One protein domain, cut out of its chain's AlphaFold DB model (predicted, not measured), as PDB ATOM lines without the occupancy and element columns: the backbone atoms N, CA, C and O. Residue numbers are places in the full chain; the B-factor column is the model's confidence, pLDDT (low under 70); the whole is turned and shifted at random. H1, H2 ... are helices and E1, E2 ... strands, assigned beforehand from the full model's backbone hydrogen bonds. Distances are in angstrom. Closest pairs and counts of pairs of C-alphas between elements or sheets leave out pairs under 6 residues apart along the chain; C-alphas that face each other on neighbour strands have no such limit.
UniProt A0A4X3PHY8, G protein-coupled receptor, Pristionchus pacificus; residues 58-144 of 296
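This is residues 58 to 144 of the 296 residues of the protein "G protein-coupled receptor" of Pristionchus pacificus (UniProt A0A4X3PHY8). A small sheet of three strands, E1, E2 and E3, makes a wall, and past the end of E3 the chain turns nearly at a right angle into a small hairpin, E4 and E5. Two short helices are set off from this wall, H2 only grazing it and H1 not on it, while a long loop before H1 sticks out with its residues 85 to 95. The printed part has 87 residues, with two named helices and five named strands in the order E1, E2, H1, H2, E3, E4, E5; under half of the residues are in these elements, and the class is mixed, helices and strands. Both sheets, E1 - E2 - E3 and E4 - E5, are antiparallel. The whole is compact, with a radius of gyration of the C-alphas of 13.7 A, and flat in outline, spanning 40 by 36 by 19 A.

In the larger sheet, E2, residues 65 to 69, is the inner strand, and E1, residues 58 to 61, and E3, residues 127 to 130, are the edge strands. E1 and E2 form a hairpin, antiparallel at 163 degrees, with N 60 and O 67 within hydrogen-bond range at 2.9 A. E2 and E3 are antiparallel at 175 degrees, with N 68 and O 127 at 2.8 A. E3 runs on into E4, residues 132 to 134, across a break of 1 residue at 93 degrees; the two meet only through their link. E4 and E5, residues 141 to 143, form a hairpin, antiparallel at 142 degrees, with N 133 and O 142 at 2.8 A. H2, residues 109 to 115, is on the larger sheet but only grazes it with residues 110 to 115; the closest C-alphas of E1 and H2 are those of His 60 and Ile 111, 7.6 A apart. H1, residues 96 to 105, is not on this sheet and is apart from H2. In H2 every O i to N i+4 pair is within hydrogen-bond range; in H1 1 of 6 is, beside 4 of 7 O i to N i+3 pairs.

E1 begins at C-alpha 58, (-9.356, 57.430, -35.086), and is 10.0 A long. E2 measures 13.4 A, E3 9.5 A, and E4 and E5 6.8 A each. H1 begins at C-alpha 96, (-18.954, 44.743, -16.446), and is 15.9 A long; H2 is 10.2 A long. E5 ends at C-alpha 143, (-31.896, 56.958, -26.089).

The two C-alphas farthest apart are those of Leu 90 and Glu 113, at 41.1 A. The printed part has no cut. The links from E2 to H1, 26 residues, and from H2 to E3, 11 residues, are long. Residues 85 to 95 stand free; without them the body spans 36 by 29 by 18 A. The mean pLDDT of the printed part is 77.8, and residues 73 to 99 are under 70.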
ATOM      1  N   ILE A  58      -8.620  57.371 -33.837       87.06
ATOM      2  CA  ILE A  58      -9.356  57.430 -35.086       87.06
ATOM      3  C   ILE A  58     -10.823  57.462 -34.674       87.06
ATOM      4  O   ILE A  58     -11.281  56.614 -33.903       87.06
ATOM      5  N   VAL A  59     -11.526  58.493 -35.130       90.81
ATOM      6  CA  VAL A  59     -12.923  58.733 -34.800       90.81
ATOM      7  C   VAL A  59     -13.771  58.412 -36.015       90.81
ATOM      8  O   VAL A  59     -13.611  59.004 -37.085       90.81
ATOM      9  N   HIS A  60     -14.711  57.494 -35.844       92.81
ATOM     10  CA  HIS A  60     -15.734  57.225 -36.839       92.81
ATOM     11  C   HIS A  60     -17.097  57.662 -36.307       92.81
ATOM     12  O   HIS A  60     -17.526  57.236 -35.231       92.81
ATOM     13  N   MET A  61     -17.763  58.550 -37.045       93.00
ATOM     14  CA  MET A  61     -19.081  59.068 -36.682       93.00
ATOM     15  C   MET A  61     -20.164  58.253 -37.373       93.00
ATOM     16  O   MET A  61     -20.287  58.293 -38.592       93.00
ATOM     17  N   THR A  62     -20.971  57.563 -36.578       92.88
ATOM     18  CA  THR A  62     -22.103  56.749 -37.036       92.88
ATOM     19  C   THR A  62     -23.425  57.414 -36.664       92.88
ATOM     20  O   THR A  62     -23.453  58.368 -35.887       92.88
ATOM     21  N   TYR A  63     -24.537  56.870 -37.154       90.62
ATOM     22  CA  TYR A  63     -25.879  57.311 -36.757       90.62
ATOM     23  C   TYR A  63     -26.181  57.095 -35.261       90.62
ATOM     24  O   TYR A  63     -27.036  57.772 -34.693       90.62
ATOM     25  N   ALA A  64     -25.500  56.138 -34.620       89.12
ATOM     26  CA  ALA A  64     -25.697  55.786 -33.214       89.12
ATOM     27  C   ALA A  64     -24.814  56.618 -32.265       89.12
ATOM     28  O   ALA A  64     -25.163  56.822 -31.097       89.12
ATOM     29  N   GLY A  65     -23.676  57.113 -32.760       91.00
ATOM     30  CA  GLY A  65     -22.707  57.882 -31.985       91.00
ATOM     31  C   GLY A  65     -21.281  57.786 -32.526       91.00
ATOM     32  O   GLY A  65     -21.064  57.580 -33.723       91.00
ATOM     33  N   PHE A  66     -20.303  57.934 -31.636       92.25
ATOM     34  CA  PHE A  66     -18.881  58.012 -31.978       92.25
ATOM     35  C   PHE A  66     -18.152  56.734 -31.589       92.25
ATOM     36  O   PHE A  66     -18.279  56.268 -30.456       92.25
ATOM     37  N   TYR A  67     -17.347  56.216 -32.509       92.25
ATOM     38  CA  TYR A  67     -16.433  55.112 -32.256       92.25
ATOM     39  C   TYR A  67     -15.006  55.639 -32.264       92.25
ATOM     40  O   TYR A  67     -14.574  56.244 -33.245       92.25
ATOM     41  N   PHE A  68     -14.293  55.398 -31.171       90.62
ATOM     42  CA  PHE A  68     -12.890  55.741 -30.997       90.62
ATOM     43  C   PHE A  68     -12.082  54.451 -30.970       90.62
ATOM     44  O   PHE A  68     -12.345  53.562 -30.155       90.62
ATOM     45  N   PHE A  69     -11.093  54.351 -31.848       88.19
ATOM     46  CA  PHE A  69     -10.200  53.200 -31.895       88.19
ATOM     47  C   PHE A  69      -8.738  53.648 -31.848       88.19
ATOM     48  O   PHE A  69      -8.364  54.640 -32.488       88.19
ATOM     49  N   PRO A  70      -7.899  52.939 -31.069       82.56
ATOM     50  CA  PRO A  70      -6.482  53.234 -30.998       82.56
ATOM     51  C   PRO A  70      -5.835  52.905 -32.339       82.56
ATOM     52  O   PRO A  70      -6.068  51.853 -32.935       82.56
ATOM     53  N   ARG A  71      -4.958  53.794 -32.800       77.38
ATOM     54  CA  ARG A  71      -4.219  53.594 -34.050       77.38
ATOM     55  C   ARG A  71      -3.289  52.374 -34.013       77.38
ATOM     56  O   ARG A  71      -3.037  51.753 -35.042       77.38
ATOM     57  N   HIS A  72      -2.765  52.036 -32.838       77.81
ATOM     58  CA  HIS A  72      -1.830  50.929 -32.659       77.81
ATOM     59  C   HIS A  72      -2.610  49.664 -32.289       77.81
ATOM     60  O   HIS A  72      -2.980  49.464 -31.136       77.81
ATOM     61  N   GLY A  73      -2.870  48.814 -33.289       62.50
ATOM     62  CA  GLY A  73      -3.792  47.668 -33.229       62.50
ATOM     63  C   GLY A  73      -3.416  46.503 -32.303       62.50
ATOM     64  O   GLY A  73      -3.979  45.424 -32.452       62.50
ATOM     65  N   LYS A  74      -2.478  46.685 -31.369       62.72
ATOM     66  CA  LYS A  74      -2.119  45.701 -30.339       62.72
ATOM     67  C   LYS A  74      -1.728  46.425 -29.052       62.72
ATOM     68  O   LYS A  74      -0.549  46.541 -28.729       62.72
ATOM     69  N   ILE A  75      -2.716  46.923 -28.317       57.69
ATOM     70  CA  ILE A  75      -2.515  47.222 -26.897       57.69
ATOM     71  C   ILE A  75      -2.562  45.857 -26.215       57.69
ATOM     72  O   ILE A  75      -3.633  45.280 -26.063       57.69
ATOM     73  N   GLY A  76      -1.399  45.259 -25.960       55.56
ATOM     74  CA  GLY A  76      -1.327  43.889 -25.455       55.56
ATOM     75  C   GLY A  76      -2.092  43.753 -24.144       55.56
ATOM     76  O   GLY A  76      -1.708  44.432 -23.206       55.56
ATOM     77  N   ASN A  77      -3.146  42.921 -24.126       54.31
ATOM     78  CA  ASN A  77      -3.955  42.371 -23.015       54.31
ATOM     79  C   ASN A  77      -4.233  43.216 -21.753       54.31
ATOM     80  O   ASN A  77      -4.868  42.726 -20.821       54.31
ATOM     81  N   HIS A  78      -3.824  44.476 -21.692       53.06
ATOM     82  CA  HIS A  78      -4.066  45.354 -20.570       53.06
ATOM     83  C   HIS A  78      -5.429  45.996 -20.771       53.06
ATOM     84  O   HIS A  78      -5.572  46.966 -21.508       53.06
ATOM     85  N   ASN A  79      -6.410  45.352 -20.138       48.00
ATOM     86  CA  ASN A  79      -7.714  45.842 -19.710       48.00
ATOM     87  C   ASN A  79      -8.230  47.073 -20.455       48.00
ATOM     88  O   ASN A  79      -7.806  48.206 -20.234       48.00
ATOM     89  N   ILE A  80      -9.226  46.800 -21.290       51.78
ATOM     90  CA  ILE A  80     -10.098  47.763 -21.939       51.78
ATOM     91  C   ILE A  80     -10.576  48.780 -20.890       51.78
ATOM     92  O   ILE A  80     -11.371  48.444 -20.012       51.78
ATOM     93  N   MET A  81     -10.089  50.022 -20.965       47.19
ATOM     94  CA  MET A  81     -10.674  51.139 -20.227       47.19
ATOM     95  C   MET A  81     -12.020  51.475 -20.872       47.19
ATOM     96  O   MET A  81     -12.135  52.366 -21.712       47.19
ATOM     97  N   TYR A  82     -13.059  50.747 -20.477       50.47
ATOM     98  CA  TYR A  82     -14.395  51.311 -20.495       50.47
ATOM     99  C   TYR A  82     -14.432  52.322 -19.353       50.47
ATOM    100  O   TYR A  82     -14.751  51.977 -18.219       50.47
ATOM    101  N   GLU A  83     -14.066  53.574 -19.631       44.94
ATOM    102  CA  GLU A  83     -14.392  54.680 -18.733       44.94
ATOM    103  C   GLU A  83     -15.894  54.949 -18.871       44.94
ATOM    104  O   GLU A  83     -16.371  55.887 -19.509       44.94
ATOM    105  N   GLN A  84     -16.666  54.008 -18.336       44.97
ATOM    106  CA  GLN A  84     -18.041  54.242 -17.983       44.97
ATOM    107  C   GLN A  84     -17.947  55.262 -16.854       44.97
ATOM    108  O   GLN A  84     -17.422  54.966 -15.783       44.97
ATOM    109  N   LEU A  85     -18.405  56.483 -17.130       47.53
ATOM    110  CA  LEU A  85     -18.665  57.529 -16.147       47.53
ATOM    111  C   LEU A  85     -19.809  57.065 -15.219       47.53
ATOM    112  O   LEU A  85     -20.864  57.687 -15.132       47.53
ATOM    113  N   GLU A  86     -19.656  55.892 -14.609       45.16
ATOM    114  CA  GLU A  86     -20.507  55.415 -13.545       45.16
ATOM    115  C   GLU A  86     -20.057  56.147 -12.296       45.16
ATOM    116  O   GLU A  86     -18.934  56.011 -11.811       45.16
ATOM    117  N   THR A  87     -20.961  56.993 -11.822       44.34
ATOM    118  CA  THR A  87     -20.925  57.597 -10.500       44.34
ATOM    119  C   THR A  87     -20.357  56.607  -9.480       44.34
ATOM    120  O   THR A  87     -20.853  55.476  -9.423       44.34
ATOM    121  N   PRO A  88     -19.364  57.008  -8.665       44.00
ATOM    122  CA  PRO A  88     -18.703  56.144  -7.697       44.00
ATOM    123  C   PRO A  88     -19.694  55.778  -6.588       44.00
ATOM    124  O   PRO A  88     -19.740  56.384  -5.524       44.00
ATOM    125  N   THR A  89     -20.533  54.788  -6.858       46.91
ATOM    126  CA  THR A  89     -21.473  54.206  -5.906       46.91
ATOM    127  C   THR A  89     -21.057  52.759  -5.709       46.91
ATOM    128  O   THR A  89     -21.429  51.856  -6.444       46.91
ATOM    129  N   LEU A  90     -20.141  52.612  -4.751       47.28
ATOM    130  CA  LEU A  90     -19.815  51.429  -3.958       47.28
ATOM    131  C   LEU A  90     -20.294  50.061  -4.512       47.28
ATOM    132  O   LEU A  90     -21.384  49.586  -4.213       47.28
ATOM    133  N   GLY A  91     -19.388  49.371  -5.210       48.28
ATOM    134  CA  GLY A  91     -19.170  47.936  -5.005       48.28
ATOM    135  C   GLY A  91     -20.114  46.934  -5.676       48.28
ATOM    136  O   GLY A  91     -20.721  46.143  -4.968       48.28
ATOM    137  N   ILE A  92     -20.122  46.830  -7.014       49.72
ATOM    138  CA  ILE A  92     -20.489  45.583  -7.727       49.72
ATOM    139  C   ILE A  92     -19.591  45.407  -8.970       49.72
ATOM    140  O   ILE A  92     -19.959  45.737 -10.091       49.72
ATOM    141  N   SER A  93     -18.392  44.844  -8.781       50.75
ATOM    142  CA  SER A  93     -17.368  44.675  -9.835       50.75
ATOM    143  C   SER A  93     -17.584  43.471 -10.778       50.75
ATOM    144  O   SER A  93     -16.731  43.201 -11.616       50.75
ATOM    145  N   ARG A  94     -18.688  42.715 -10.670       55.19
ATOM    146  CA  ARG A  94     -18.917  41.480 -11.463       55.19
ATOM    147  C   ARG A  94     -19.844  41.630 -12.674       55.19
ATOM    148  O   ARG A  94     -20.070  40.649 -13.372       55.19
ATOM    149  N   ARG A  95     -20.399  42.820 -12.938       55.34
ATOM    150  CA  ARG A  95     -21.397  43.021 -14.012       55.34
ATOM    151  C   ARG A  95     -20.834  43.640 -15.300       55.34
ATOM    152  O   ARG A  95     -21.564  43.743 -16.280       55.34
ATOM    153  N   SER A  96     -19.557  44.023 -15.314       57.75
ATOM    154  CA  SER A  96     -18.954  44.743 -16.446       57.75
ATOM    155  C   SER A  96     -18.700  43.857 -17.674       57.75
ATOM    156  O   SER A  96     -18.807  44.336 -18.803       57.75
ATOM    157  N   ASP A  97     -18.430  42.562 -17.487       61.88
ATOM    158  CA  ASP A  97     -17.996  41.696 -18.594       61.88
ATOM    159  C   ASP A  97     -19.128  41.399 -19.586       61.88
ATOM    160  O   ASP A  97     -18.937  41.489 -20.799       61.88
ATOM    161  N   GLN A  98     -20.346  41.143 -19.096       63.88
ATOM    162  CA  GLN A  98     -21.473  40.761 -19.956       63.88
ATOM    163  C   GLN A  98     -22.004  41.920 -20.811       63.88
ATOM    164  O   GLN A  98     -22.528  41.706 -21.902       63.88
ATOM    165  N   HIS A  99     -21.829  43.160 -20.355       69.44
ATOM    166  CA  HIS A  99     -22.244  44.344 -21.106       69.44
ATOM    167  C   HIS A  99     -21.316  44.602 -22.307       69.44
ATOM    168  O   HIS A  99     -21.783  45.016 -23.365       69.44
ATOM    169  N   SER A 100     -20.021  44.289 -22.180       70.06
ATOM    170  CA  SER A 100     -19.026  44.504 -23.242       70.06
ATOM    171  C   SER A 100     -19.251  43.627 -24.483       70.06
ATOM    172  O   SER A 100     -19.053  44.092 -25.607       70.06
ATOM    173  N   VAL A 101     -19.716  42.387 -24.290       78.38
ATOM    174  CA  VAL A 101     -19.956  41.420 -25.373       78.38
ATOM    175  C   VAL A 101     -21.075  41.906 -26.296       78.38
ATOM    176  O   VAL A 101     -20.906  41.917 -27.512       78.38
ATOM    177  N   HIS A 102     -22.171  42.422 -25.733       81.88
ATOM    178  CA  HIS A 102     -23.303  42.895 -26.534       81.88
ATOM    179  C   HIS A 102     -22.973  44.109 -27.414       81.88
ATOM    180  O   HIS A 102     -23.503  44.226 -28.516       81.88
ATOM    181  N   PHE A 103     -22.075  45.008 -26.992       83.00
ATOM    182  CA  PHE A 103     -21.694  46.146 -27.845       83.00
ATOM    183  C   PHE A 103     -20.917  45.737 -29.085       83.00
ATOM    184  O   PHE A 103     -21.010  46.407 -30.111       83.00
ATOM    185  N   ARG A 104     -20.140  44.659 -28.986       88.56
ATOM    186  CA  ARG A 104     -19.337  44.148 -30.095       88.56
ATOM    187  C   ARG A 104     -20.221  43.600 -31.204       88.56
ATOM    188  O   ARG A 104     -19.969  43.874 -32.370       88.56
ATOM    189  N   GLU A 105     -21.293  42.899 -30.847       89.94
ATOM    190  CA  GLU A 105     -22.254  42.342 -31.808       89.94
ATOM    191  C   GLU A 105     -22.971  43.435 -32.617       89.94
ATOM    192  O   GLU A 105     -23.218  43.266 -33.811       89.94
ATOM    193  N   ILE A 106     -23.235  44.579 -31.980       89.25
ATOM    194  CA  ILE A 106     -23.951  45.729 -32.556       89.25
ATOM    195  C   ILE A 106     -23.002  46.660 -33.341       89.25
ATOM    196  O   ILE A 106     -23.437  47.656 -33.920       89.25
ATOM    197  N   ALA A 107     -21.700  46.360 -33.384       90.94
ATOM    198  CA  ALA A 107     -20.741  47.196 -34.090       90.94
ATOM    199  C   ALA A 107     -21.113  47.334 -35.589       90.94
ATOM    200  O   ALA A 107     -21.388  46.323 -36.245       90.94
ATOM    201  N   PRO A 108     -21.127  48.567 -36.131       91.44
ATOM    202  CA  PRO A 108     -21.463  48.825 -37.526       91.44
ATOM    203  C   PRO A 108     -20.463  48.158 -38.472       91.44
ATOM    204  O   PRO A 108     -19.248  48.271 -38.278       91.44
ATOM    205  N   ILE A 109     -20.974  47.491 -39.511       92.38
ATOM    206  CA  ILE A 109     -20.153  46.765 -40.493       92.38
ATOM    207  C   ILE A 109     -19.323  47.716 -41.365       92.38
ATOM    208  O   ILE A 109     -18.254  47.354 -41.850       92.38
ATOM    209  N   GLU A 110     -19.758  48.971 -41.489       92.50
ATOM    210  CA  GLU A 110     -19.077  50.010 -42.262       92.50
ATOM    211  C   GLU A 110     -17.674  50.314 -41.707       92.50
ATOM    212  O   GLU A 110     -16.785  50.741 -42.444       92.50
ATOM    213  N   ILE A 111     -17.439  50.085 -40.407       92.06
ATOM    214  CA  ILE A 111     -16.118  50.281 -39.792       92.06
ATOM    215  C   ILE A 111     -15.133  49.213 -40.279       92.06
ATOM    216  O   ILE A 111     -13.976  49.530 -40.572       92.06
ATOM    217  N   GLU A 112     -15.587  47.967 -40.387       93.94
ATOM    218  CA  GLU A 112     -14.777  46.870 -40.910       93.94
ATOM    219  C   GLU A 112     -14.444  47.109 -42.386       93.94
ATOM    220  O   GLU A 112     -13.286  46.987 -42.777       93.94
ATOM    221  N   GLU A 113     -15.421  47.559 -43.174       93.19
ATOM    222  CA  GLU A 113     -15.245  47.855 -44.598       93.19
ATOM    223  C   GLU A 113     -14.264  49.018 -44.847       93.19
ATOM    224  O   GLU A 113     -13.362  48.909 -45.677       93.19
ATOM    225  N   ILE A 114     -14.401  50.129 -44.112       90.81
ATOM    226  CA  ILE A 114     -13.608  51.347 -44.352       90.81
ATOM    227  C   ILE A 114     -12.194  51.238 -43.769       90.81
ATOM    228  O   ILE A 114     -11.240  51.752 -44.362       90.81
ATOM    229  N   TYR A 115     -12.043  50.619 -42.594       90.44
ATOM    230  CA  TYR A 115     -10.763  50.595 -41.876       90.44
ATOM    231  C   TYR A 115     -10.076  49.228 -41.873       90.44
ATOM    232  O   TYR A 115      -8.916  49.155 -41.465       90.44
ATOM    233  N   GLY A 116     -10.744  48.150 -42.296       92.12
ATOM    234  CA  GLY A 116     -10.219  46.786 -42.164       92.12
ATOM    235  C   GLY A 116     -10.065  46.362 -40.699       92.12
ATOM    236  O   GLY A 116      -9.145  45.618 -40.344       92.12
ATOM    237  N   ILE A 117     -10.896  46.921 -39.814       90.50
ATOM    238  CA  ILE A 117     -10.856  46.673 -38.373       90.50
ATOM    239  C   ILE A 117     -12.150  45.982 -37.965       90.50
ATOM    240  O   ILE A 117     -13.189  46.627 -37.861       90.50
ATOM    241  N   ASP A 118     -12.054  44.689 -37.671       92.19
ATOM    242  CA  ASP A 118     -13.144  43.963 -37.030       92.19
ATOM    243  C   ASP A 118     -13.227  44.358 -35.543       92.19
ATOM    244  O   ASP A 118     -12.323  44.076 -34.750       92.19
ATOM    245  N   LEU A 119     -14.302  45.057 -35.169       90.56
ATOM    246  CA  LEU A 119     -14.588  45.443 -33.782       90.56
ATOM    247  C   LEU A 119     -15.194  44.293 -32.957       90.56
ATOM    248  O   LEU A 119     -15.257  44.384 -31.724       90.56
ATOM    249  N   ARG A 120     -15.622  43.204 -33.605       91.38
ATOM    250  CA  ARG A 120     -16.121  41.996 -32.937       91.38
ATOM    251  C   ARG A 120     -14.983  41.177 -32.342       91.38
ATOM    252  O   ARG A 120     -15.200  40.478 -31.353       91.38
ATOM    253  N   ASP A 121     -13.764  41.338 -32.856       89.94
ATOM    254  CA  ASP A 121     -12.562  40.720 -32.301       89.94
ATOM    255  C   ASP A 121     -12.293  41.206 -30.867       89.94
ATOM    256  O   ASP A 121     -11.920  42.360 -30.621       89.94
ATOM    257  N   SER A 122     -12.442  40.289 -29.907       85.94
ATOM    258  CA  SER A 122     -12.176  40.515 -28.480       85.94
ATOM    259  C   SER A 122     -10.771  41.058 -28.187       85.94
ATOM    260  O   SER A 122     -10.589  41.765 -27.196       85.94
ATOM    261  N   ASN A 123      -9.799  40.810 -29.072       85.38
ATOM    262  CA  ASN A 123      -8.421  41.281 -28.922       85.38
ATOM    263  C   ASN A 123      -8.246  42.772 -29.250       85.38
ATOM    264  O   ASN A 123      -7.169  43.330 -29.028       85.38
ATOM    265  N   ARG A 124      -9.277  43.434 -29.788       84.88
ATOM    266  CA  ARG A 124      -9.247  44.865 -30.109       84.88
ATOM    267  C   ARG A 124     -10.095  45.651 -29.123       84.88
ATOM    268  O   ARG A 124     -11.274  45.362 -28.929       84.88
ATOM    269  N   GLY A 125      -9.491  46.655 -28.496       84.75
ATOM    270  CA  GLY A 125     -10.199  47.628 -27.668       84.75
ATOM    271  C   GLY A 125     -10.771  48.764 -28.515       84.75
ATOM    272  O   GLY A 125     -10.118  49.232 -29.448       84.75
ATOM    273  N   PHE A 126     -11.968  49.226 -28.171       88.75
ATOM    274  CA  PHE A 126     -12.553  50.456 -28.700       88.75
ATOM    275  C   PHE A 126     -13.392  51.129 -27.618       88.75
ATOM    276  O   PHE A 126     -13.926  50.466 -26.725       88.75
ATOM    277  N   THR A 127     -13.532  52.443 -27.731       87.50
ATOM    278  CA  THR A 127     -14.409  53.238 -26.873       87.50
ATOM    279  C   THR A 127     -15.564  53.741 -27.719       87.50
ATOM    280  O   THR A 127     -15.356  54.268 -28.812       87.50
ATOM    281  N   VAL A 128     -16.791  53.576 -27.230       88.31
ATOM    282  CA  VAL A 128     -17.996  54.024 -27.931       88.31
ATOM    283  C   VAL A 128     -18.738  55.062 -27.100       88.31
ATOM    284  O   VAL A 128     -19.086  54.830 -25.944       88.31
ATOM    285  N   LEU A 129     -19.018  56.210 -27.710       89.56
ATOM    286  CA  LEU A 129     -19.942  57.207 -27.184       89.56
ATOM    287  C   LEU A 129     -21.243  57.112 -27.986       89.56
ATOM    288  O   LEU A 129     -21.457  57.860 -28.937       89.56
ATOM    289  N   ALA A 130     -22.087  56.142 -27.625       90.06
ATOM    290  CA  ALA A 130     -23.375  55.901 -28.273       90.06
ATOM    291  C   ALA A 130     -24.488  56.712 -27.595       90.06
ATOM    292  O   ALA A 130     -24.801  56.492 -26.423       90.06
ATOM    293  N   VAL A 131     -25.107  57.621 -28.345       91.38
ATOM    294  CA  VAL A 131     -26.239  58.442 -27.883       91.38
ATOM    295  C   VAL A 131     -27.554  57.684 -28.046       91.38
ATOM    296  O   VAL A 131     -28.437  57.748 -27.187       91.38
ATOM    297  N   ARG A 132     -27.662  56.923 -29.138       92.00
ATOM    298  CA  ARG A 132     -28.790  56.042 -29.441       92.00
ATOM    299  C   ARG A 132     -28.280  54.611 -29.535       92.00
ATOM    300  O   ARG A 132     -27.221  54.368 -30.106       92.00
ATOM    301  N   ARG A 133     -29.024  53.663 -28.971       90.38
ATOM    302  CA  ARG A 133     -28.706  52.232 -29.023       90.38
ATOM    303  C   ARG A 133     -29.894  51.469 -29.599       90.38
ATOM    304  O   ARG A 133     -31.014  51.723 -29.154       90.38
ATOM    305  N   PRO A 134     -29.691  50.561 -30.565       88.38
ATOM    306  CA  PRO A 134     -30.755  49.670 -30.990       88.38
ATOM    307  C   PRO A 134     -31.070  48.696 -29.851       88.38
ATOM    308  O   PRO A 134     -30.174  48.131 -29.226       88.38
ATOM    309  N   ASP A 135     -32.351  48.545 -29.548       90.06
ATOM    310  CA  ASP A 135     -32.834  47.508 -28.645       90.06
ATOM    311  C   ASP A 135     -32.797  46.156 -29.369       90.06
ATOM    312  O   ASP A 135     -33.284  46.038 -30.492       90.06
ATOM    313  N   ILE A 136     -32.212  45.139 -28.734       85.62
ATOM    314  CA  ILE A 136     -31.987  43.812 -29.328       85.62
ATOM    315  C   ILE A 136     -33.320  43.125 -29.647       85.62
ATOM    316  O   ILE A 136     -33.429  42.402 -30.632       85.62
ATOM    317  N   ILE A 137     -34.342  43.358 -28.819       92.38
ATOM    318  CA  ILE A 137     -35.622  42.651 -28.931       92.38
ATOM    319  C   ILE A 137     -36.532  43.341 -29.946       92.38
ATOM    320  O   ILE A 137     -37.181  42.684 -30.755       92.38
ATOM    321  N   THR A 138     -36.610  44.669 -29.894       93.31
ATOM    322  CA  THR A 138     -37.571  45.432 -30.701       93.31
ATOM    323  C   THR A 138     -36.963  46.025 -31.968       93.31
ATOM    324  O   THR A 138     -37.702  46.521 -32.814       93.31
ATOM    325  N   GLY A 139     -35.632  46.067 -32.082       89.06
ATOM    326  CA  GLY A 139     -34.921  46.797 -33.135       89.06
ATOM    327  C   GLY A 139     -35.078  48.322 -33.055       89.06
ATOM    328  O   GLY A 139     -34.518  49.044 -33.877       89.06
ATOM    329  N   SER A 140     -35.829  48.850 -32.080       93.62
ATOM    330  CA  SER A 140     -36.077  50.288 -31.957       93.62
ATOM    331  C   SER A 140     -34.860  51.006 -31.374       93.62
ATOM    332  O   SER A 140     -34.283  50.540 -30.390       93.62
ATOM    333  N   LEU A 141     -34.513  52.174 -31.912       91.19
ATOM    334  CA  LEU A 141     -33.467  53.030 -31.349       91.19
ATOM    335  C   LEU A 141     -33.946  53.665 -30.038       91.19
ATOM    336  O   LEU A 141     -34.835  54.517 -30.035       91.19
ATOM    337  N   ARG A 142     -33.330  53.281 -28.919       93.69
ATOM    338  CA  ARG A 142     -33.558  53.877 -27.600       93.69
ATOM    339  C   ARG A 142     -32.461  54.881 -27.263       93.69
ATOM    340  O   ARG A 142     -31.292  54.689 -27.596       93.69
ATOM    341  N   TRP A 143     -32.835  55.949 -26.570       93.88
ATOM    342  CA  TRP A 143     -31.896  56.958 -26.089       93.88
ATOM    343  C   TRP A 143     -31.148  56.463 -24.856       93.88
ATOM    344  O   TRP A 143     -31.755  55.988 -23.895       93.88
ATOM    345  N   HIS A 144     -29.823  56.592 -24.871       91.38
ATOM    346  CA  HIS A 144     -28.992  56.271 -23.719       91.38
ATOM    347  C   HIS A 144     -28.843  57.509 -22.827       91.38
ATOM    348  O   HIS A 144     -28.006  58.378 -23.079       91.38
TER     349      HIS A 144